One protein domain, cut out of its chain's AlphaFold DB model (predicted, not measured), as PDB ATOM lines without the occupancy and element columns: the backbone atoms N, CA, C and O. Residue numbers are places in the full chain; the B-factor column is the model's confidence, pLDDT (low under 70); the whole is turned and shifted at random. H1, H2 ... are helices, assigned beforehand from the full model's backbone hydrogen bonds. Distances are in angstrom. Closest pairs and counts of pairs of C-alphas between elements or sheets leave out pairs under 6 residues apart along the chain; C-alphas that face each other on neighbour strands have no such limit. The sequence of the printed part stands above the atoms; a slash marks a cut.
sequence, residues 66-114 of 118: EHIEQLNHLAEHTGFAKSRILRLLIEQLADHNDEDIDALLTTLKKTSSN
ATOM      1  N   GLU A  66      -3.659 -48.730   0.751       94.94
ATOM      2  CA  GLU A  66      -4.641 -47.679   0.427       94.94
ATOM      3  C   GLU A  66      -4.401 -47.098  -0.981       94.94
ATOM      4  O   GLU A  66      -5.322 -46.998  -1.790       94.94
ATOM      5  N   HIS A  67      -3.145 -46.802  -1.334       95.00
ATOM      6  CA  HIS A  67      -2.810 -46.260  -2.655       95.00
ATOM      7  C   HIS A  67      -2.991 -47.282  -3.789       95.00
ATOM      8  O   HIS A  67      -3.327 -46.907  -4.915       95.00
ATOM      9  N   ILE A  68      -2.774 -48.576  -3.521       95.88
ATOM     10  CA  ILE A  68      -3.025 -49.637  -4.506       95.88
ATOM     11  C   ILE A  68      -4.523 -49.717  -4.814       95.88
ATOM     12  O   ILE A  68      -4.888 -49.809  -5.986       95.88
ATOM     13  N   GLU A  69      -5.382 -49.654  -3.798       97.94
ATOM     14  CA  GLU A  69      -6.838 -49.658  -3.980       97.94
ATOM     15  C   GLU A  69      -7.323 -48.423  -4.740       97.94
ATOM     16  O   GLU A  69      -8.063 -48.560  -5.715       97.94
ATOM     17  N   GLN A  70      -6.831 -47.232  -4.387       95.88
ATOM     18  CA  GLN A  70      -7.141 -45.994  -5.112       95.88
ATOM     19  C   GLN A  70      -6.753 -46.084  -6.596       95.88
ATOM     20  O   GLN A  70      -7.542 -45.727  -7.475       95.88
ATOM     21  N   LEU A  71      -5.562 -46.614  -6.900       96.12
ATOM     22  CA  LEU A  71      -5.107 -46.798  -8.280       96.12
ATOM     23  C   LEU A  71      -5.936 -47.853  -9.034       96.12
ATOM     24  O   LEU A  71      -6.130 -47.726 -10.244       96.12
ATOM     25  N   ASN A  72      -6.428 -48.886  -8.342       96.75
ATOM     26  CA  ASN A  72      -7.331 -49.881  -8.925       96.75
ATOM     27  C   ASN A  72      -8.677 -49.256  -9.278       96.75
ATOM     28  O   ASN A  72      -9.108 -49.376 -10.421       96.75
ATOM     29  N   HIS A  73      -9.283 -48.534  -8.337       97.62
ATOM     30  CA  HIS A  73     -10.562 -47.867  -8.544       97.62
ATOM     31  C   HIS A  73     -10.495 -46.869  -9.710       97.62
ATOM     32  O   HIS A  73     -11.369 -46.848 -10.574       97.62
ATOM     33  N   LEU A  74      -9.409 -46.091  -9.803       96.62
ATOM     34  CA  LEU A  74      -9.170 -45.200 -10.942       96.62
ATOM     35  C   LEU A  74      -9.082 -45.963 -12.271       96.62
ATOM     36  O   LEU A  74      -9.641 -45.518 -13.271       96.62
ATOM     37  N   ALA A  75      -8.392 -47.104 -12.300       97.62
ATOM     38  CA  ALA A  75      -8.274 -47.922 -13.505       97.62
ATOM     39  C   ALA A  75      -9.611 -48.536 -13.938       97.62
ATOM     40  O   ALA A  75      -9.909 -48.564 -15.129       97.62
ATOM     41  N   GLU A  76     -10.424 -48.983 -12.983       97.44
ATOM     42  CA  GLU A  76     -11.755 -49.539 -13.241       97.44
ATOM     43  C   GLU A  76     -12.722 -48.467 -13.750       97.44
ATOM     44  O   GLU A  76     -13.386 -48.675 -14.762       97.44
ATOM     45  N   HIS A  77     -12.740 -47.295 -13.110       96.62
ATOM     46  CA  HIS A  77     -13.632 -46.197 -13.482       96.62
ATOM     47  C   HIS A  77     -13.266 -45.559 -14.832       96.62
ATOM     48  O   HIS A  77     -14.141 -45.228 -15.626       96.62
ATOM     49  N   THR A  78     -11.971 -45.369 -15.111       96.25
ATOM     50  CA  THR A  78     -11.511 -44.733 -16.364       96.25
ATOM     51  C   THR A  78     -11.363 -45.714 -17.527       96.25
ATOM     52  O   THR A  78     -11.270 -45.292 -18.678       96.25
ATOM     53  N   GLY A  79     -11.264 -47.016 -17.243       96.38
ATOM     54  CA  GLY A  79     -10.880 -48.037 -18.219       96.38
ATOM     55  C   GLY A  79      -9.404 -47.978 -18.641       96.38
ATOM     56  O   GLY A  79      -8.976 -48.738 -19.513       96.38
ATOM     57  N   PHE A  80      -8.595 -47.090 -18.052       96.31
ATOM     58  CA  PHE A  80      -7.172 -47.003 -18.359       96.31
ATOM     59  C   PHE A  80      -6.353 -48.007 -17.555       96.31
ATOM     60  O   PHE A  80      -6.534 -48.211 -16.357       96.31
ATOM     61  N   ALA A  81      -5.346 -48.591 -18.209       95.81
ATOM     62  CA  ALA A  81      -4.354 -49.393 -17.509       95.81
ATOM     63  C   ALA A  81      -3.606 -48.536 -16.472       95.81
ATOM     64  O   ALA A  81      -3.195 -47.415 -16.770       95.81
ATOM     65  N   LYS A  82      -3.312 -49.100 -15.296       95.00
ATOM     66  CA  LYS A  82      -2.599 -48.411 -14.199       95.00
ATOM     67  C   LYS A  82      -1.304 -47.727 -14.653       95.00
ATOM     68  O   LYS A  82      -1.039 -46.581 -14.313       95.00
ATOM     69  N   SER A  83      -0.520 -48.395 -15.501       94.19
ATOM     70  CA  SER A  83       0.711 -47.825 -16.064       94.19
ATOM     71  C   SER A  83       0.464 -46.650 -17.019       94.19
ATOM     72  O   SER A  83       1.349 -45.823 -17.212       94.19
ATOM     73  N   ARG A  84      -0.705 -46.564 -17.668       95.25
ATOM     74  CA  ARG A  84      -1.104 -45.396 -18.470       95.25
ATOM     75  C   ARG A  84      -1.484 -44.226 -17.570       95.25
ATOM     76  O   ARG A  84      -1.039 -43.125 -17.862       95.25
ATOM     77  N   ILE A  85      -2.218 -44.485 -16.490       96.19
ATOM     78  CA  ILE A  85      -2.587 -43.468 -15.496       96.19
ATOM     79  C   ILE A  85      -1.328 -42.823 -14.915       96.19
ATOM     80  O   ILE A  85      -1.176 -41.613 -15.007       96.19
ATOM     81  N   LEU A  86      -0.372 -43.627 -14.434       95.06
ATOM     82  CA  LEU A  86       0.893 -43.104 -13.902       95.06
ATOM     83  C   LEU A  86       1.653 -42.247 -14.924       95.06
ATOM     84  O   LEU A  86       2.169 -41.197 -14.572       95.06
ATOM     85  N   ARG A  87       1.693 -42.661 -16.196       94.38
ATOM     86  CA  ARG A  87       2.339 -41.868 -17.257       94.38
ATOM     87  C   ARG A  87       1.645 -40.527 -17.490       94.38
ATOM     88  O   ARG A  87       2.347 -39.542 -17.632       94.38
ATOM     89  N   LEU A  88       0.310 -40.500 -17.516       94.44
ATOM     90  CA  LEU A  88      -0.461 -39.261 -17.674       94.44
ATOM     91  C   LEU A  88      -0.237 -38.300 -16.506       94.44
ATOM     92  O   LEU A  88      -0.038 -37.116 -16.729       94.44
ATOM     93  N   LEU A  89      -0.230 -38.819 -15.277       92.81
ATOM     94  CA  LEU A  89       0.035 -38.008 -14.090       92.81
ATOM     95  C   LEU A  89       1.444 -37.407 -14.122       92.81
ATOM     96  O   LEU A  89       1.617 -36.245 -13.783       92.81
ATOM     97  N   ILE A  90       2.442 -38.186 -14.553       93.06
ATOM     98  CA  ILE A  90       3.821 -37.702 -14.699       93.06
ATOM     99  C   ILE A  90       3.922 -36.650 -15.809       93.06
ATOM    100  O   ILE A  90       4.597 -35.653 -15.613       93.06
ATOM    101  N   GLU A  91       3.264 -36.863 -16.949       92.94
ATOM    102  CA  GLU A  91       3.235 -35.917 -18.075       92.94
ATOM    103  C   GLU A  91       2.611 -34.585 -17.647       92.94
ATOM    104  O   GLU A  91       3.226 -33.541 -17.810       92.94
ATOM    105  N   GLN A  92       1.467 -34.639 -16.959       90.69
ATOM    106  CA  GLN A  92       0.825 -33.453 -16.404       90.69
ATOM    107  C   GLN A  92       1.711 -32.731 -15.379       90.69
ATOM    108  O   GLN A  92       1.760 -31.508 -15.371       90.69
ATOM    109  N   LEU A  93       2.407 -33.468 -14.507       90.06
ATOM    110  CA  LEU A  93       3.322 -32.862 -13.538       90.06
ATOM    111  C   LEU A  93       4.558 -32.255 -14.205       90.06
ATOM    112  O   LEU A  93       5.027 -31.224 -13.748       90.06
ATOM    113  N   ALA A  94       5.069 -32.866 -15.272       89.06
ATOM    114  CA  ALA A  94       6.239 -32.377 -15.995       89.06
ATOM    115  C   ALA A  94       5.972 -31.080 -16.776       89.06
ATOM    116  O   ALA A  94       6.916 -30.344 -17.051       89.06
ATOM    117  N   ASP A  95       4.712 -30.802 -17.122       88.88
ATOM    118  CA  ASP A  95       4.305 -29.548 -17.766       88.88
ATOM    119  C   ASP A  95       4.237 -28.361 -16.776       88.88
ATOM    120  O   ASP A  95       4.143 -27.209 -17.201       88.88
ATOM    121  N   HIS A  96       4.270 -28.617 -15.463       84.56
ATOM    122  CA  HIS A  96       4.281 -27.581 -14.423       84.56
ATOM    123  C   HIS A  96       5.712 -27.135 -14.065       84.56
ATOM    124  O   HIS A  96       6.673 -27.871 -14.275       84.56
ATOM    125  N   ASN A  97       5.866 -25.920 -13.515       83.75
ATOM    126  CA  ASN A  97       7.177 -25.424 -13.074       83.75
ATOM    127  C   ASN A  97       7.633 -26.144 -11.795       83.75
ATOM    128  O   ASN A  97       6.805 -26.512 -10.959       83.75
ATOM    129  N   ASP A  98       8.947 -26.250 -11.592       85.81
ATOM    130  CA  ASP A  98       9.530 -26.913 -10.415       85.81
ATOM    131  C   ASP A  98       9.047 -26.304  -9.081       85.81
ATOM    132  O   ASP A  98       8.700 -27.034  -8.155       85.81
ATOM    133  N   GLU A  99       8.917 -24.975  -9.007       82.25
ATOM    134  CA  GLU A  99       8.408 -24.262  -7.821       82.25
ATOM    135  C   GLU A  99       6.960 -24.656  -7.469       82.25
ATOM    136  O   GLU A  99       6.607 -24.814  -6.296       82.25
ATOM    137  N   ASP A 100       6.116 -24.865  -8.483       86.12
ATOM    138  CA  ASP A 100       4.722 -25.273  -8.291       86.12
ATOM    139  C   ASP A 100       4.648 -26.726  -7.788       86.12
ATOM    140  O   ASP A 100       3.818 -27.062  -6.936       86.12
ATOM    141  N   ILE A 101       5.548 -27.586  -8.277       88.62
ATOM    142  CA  ILE A 101       5.676 -28.979  -7.833       88.62
ATOM    143  C   ILE A 101       6.137 -29.030  -6.375       88.62
ATOM    144  O   ILE A 101       5.547 -29.760  -5.574       88.62
ATOM    145  N   ASP A 102       7.143 -28.243  -5.998       90.25
ATOM    146  CA  ASP A 102       7.648 -28.197  -4.626       90.25
ATOM    147  C   ASP A 102       6.584 -27.684  -3.651       90.25
ATOM    148  O   ASP A 102       6.345 -28.293  -2.597       90.25
ATOM    149  N   ALA A 103       5.852 -26.633  -4.029       90.81
ATOM    150  CA  ALA A 103       4.698 -26.168  -3.270       90.81
ATOM    151  C   ALA A 103       3.651 -27.288  -3.108       90.81
ATOM    152  O   ALA A 103       3.195 -27.562  -1.993       90.81
ATOM    153  N   LEU A 104       3.325 -28.018  -4.176       88.75
ATOM    154  CA  LEU A 104       2.384 -29.137  -4.118       88.75
ATOM    155  C   LEU A 104       2.882 -30.257  -3.184       88.75
ATOM    156  O   LEU A 104       2.134 -30.728  -2.324       88.75
ATOM    157  N   LEU A 105       4.159 -30.631  -3.253       89.00
ATOM    158  CA  LEU A 105       4.745 -31.658  -2.385       89.00
ATOM    159  C   LEU A 105       4.742 -31.254  -0.904       89.00
ATOM    160  O   LEU A 105       4.496 -32.101  -0.039       89.00
ATOM    161  N   THR A 106       4.979 -29.978  -0.587       91.75
ATOM    162  CA  THR A 106       4.908 -29.494   0.804       91.75
ATOM    163  C   THR A 106       3.485 -29.562   1.360       91.75
ATOM    164  O   THR A 106       3.293 -30.022   2.492       91.75
ATOM    165  N   THR A 107       2.472 -29.196   0.567       90.81
ATOM    166  CA  THR A 107       1.064 -29.297   0.993       90.81
ATOM    167  C   THR A 107       0.645 -30.745   1.237       90.81
ATOM    168  O   THR A 107       0.034 -31.046   2.264       90.81
ATOM    169  N   LEU A 108       1.049 -31.668   0.360       85.25
ATOM    170  CA  LEU A 108       0.745 -33.092   0.504       85.25
ATOM    171  C   LEU A 108       1.404 -33.704   1.747       85.25
ATOM    172  O   LEU A 108       0.758 -34.464   2.473       85.25
ATOM    173  N   LYS A 109       2.655 -33.330   2.055       86.25
ATOM    174  CA  LYS A 109       3.330 -33.754   3.296       86.25
ATOM    175  C   LYS A 109       2.579 -33.284   4.543       86.25
ATOM    176  O   LYS A 109       2.425 -34.057   5.487       86.25
ATOM    177  N   LYS A 110       2.066 -32.050   4.535       77.25
ATOM    178  CA  LYS A 110       1.286 -31.500   5.653       77.25
ATOM    179  C   LYS A 110      -0.018 -32.270   5.877       77.25
ATOM    180  O   LYS A 110      -0.344 -32.597   7.014       77.25
ATOM    181  N   THR A 111      -0.731 -32.627   4.809       72.38
ATOM    182  CA  THR A 111      -1.967 -33.423   4.906       72.38
ATOM    183  C   THR A 111      -1.716 -34.813   5.490       72.38
ATOM    184  O   THR A 111      -2.507 -35.282   6.306       72.38
ATOM    185  N   SER A 112      -0.594 -35.455   5.145       66.75
ATOM    186  CA  SER A 112      -0.235 -36.754   5.724       66.75
ATOM    187  C   SER A 112       0.069 -36.682   7.224       66.75
ATOM    188  O   SER A 112      -0.167 -37.662   7.922       66.75
ATOM    189  N   SER A 113       0.582 -35.549   7.719       62.62
ATOM    190  CA  SER A 113       0.879 -35.354   9.145       62.62
ATOM    191  C   SER A 113      -0.370 -35.076   9.984       62.62
ATOM    192  O   SER A 113      -0.389 -35.406  11.159       62.62
ATOM    193  N   ASN A 114      -1.420 -34.488   9.405       59.41
ATOM    194  CA  ASN A 114      -2.655 -34.181  10.138       59.41
ATOM    195  C   ASN A 114      -3.608 -35.386  10.266       59.41
ATOM    196  O   ASN A 114      -4.595 -35.307  10.991       59.41
TER     197      ASN A 114
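Overview. This is residues 66 to 114 of the 118 residues of a protein of Pseudoalteromonas tunicata D2 (UniProt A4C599). Three helices make an open, flat U with an empty middle: H2 is the crossbar, H1 makes a corner with its beginning, and H3 turns off from its end as the longer arm, with H1 and H3 on the same side of the crossbar and no contact between them. H1 leads towards H2 and H3 leads away from it, and most of H3 stands free, residues 102 to 114 among them. The printed part has 49 residues, with three named helices in the order H1, H2, H3 and no named strand, and its class is all helix. It is loose, with a radius of gyration of the C-alphas of 13.0 A, and the C-alphas span 32 by 29 by 12 A along their three main axes.

Along the chain. The printed part begins with H1, residues 66 to 78, whose first C-alpha, that of Glu 66, is at (-4.641, -47.679, 0.427). H1 measures 18.4 A from first to last C-alpha. After residues 79 to 81 comes H2, residues 82 to 94, also 18.4 A long, with C-alpha 82 at (-2.599, -48.411, -14.199). After residues 95 to 97 comes H3, residues 98 to 114, which is 25.0 A long and the longest helix. Its last C-alpha, that of Asn 114, is at (-2.655, -34.181, 10.138).

Arrangement. H1 and H2 touch, and their closest C-alphas are those of Ala 75 and Lys 82, 5.7 A apart. H1 touches H2 with residues 71 to 75 alone, and H2 touches H1 with residues 82 to 85 alone. Their lines are about perpendicular, at 84 degrees. H2 and H3 are close but not clearly touching, and their closest C-alphas, those of Leu 93 and Ile 101, are 7.3 A apart. They run opposite ways at a steep tilt of 58 degrees. H1 and H3 are apart. In H1, H2 and H3 every O i to N i+4 pair is within hydrogen-bond range.

Size, cuts and confidence. The outline is flat, and the two C-alphas farthest apart, those of Glu 76 and Glu 99, are 32.8 A from each other. The C-alphas of the first and last printed residues, Glu 66 and Asn 114, are 16.7 A apart. The printed part has no cut. The links from H1 to H2 and from H2 to H3 are both tight, with 3 residues each. Residues 87 to 92 of H2 stand free, and so do residues 94 to 100, of which 98 to 100 belong to H3. The mean pLDDT of the printed part is 90.0, and in this predicted model residues 112 to 114 are under 70.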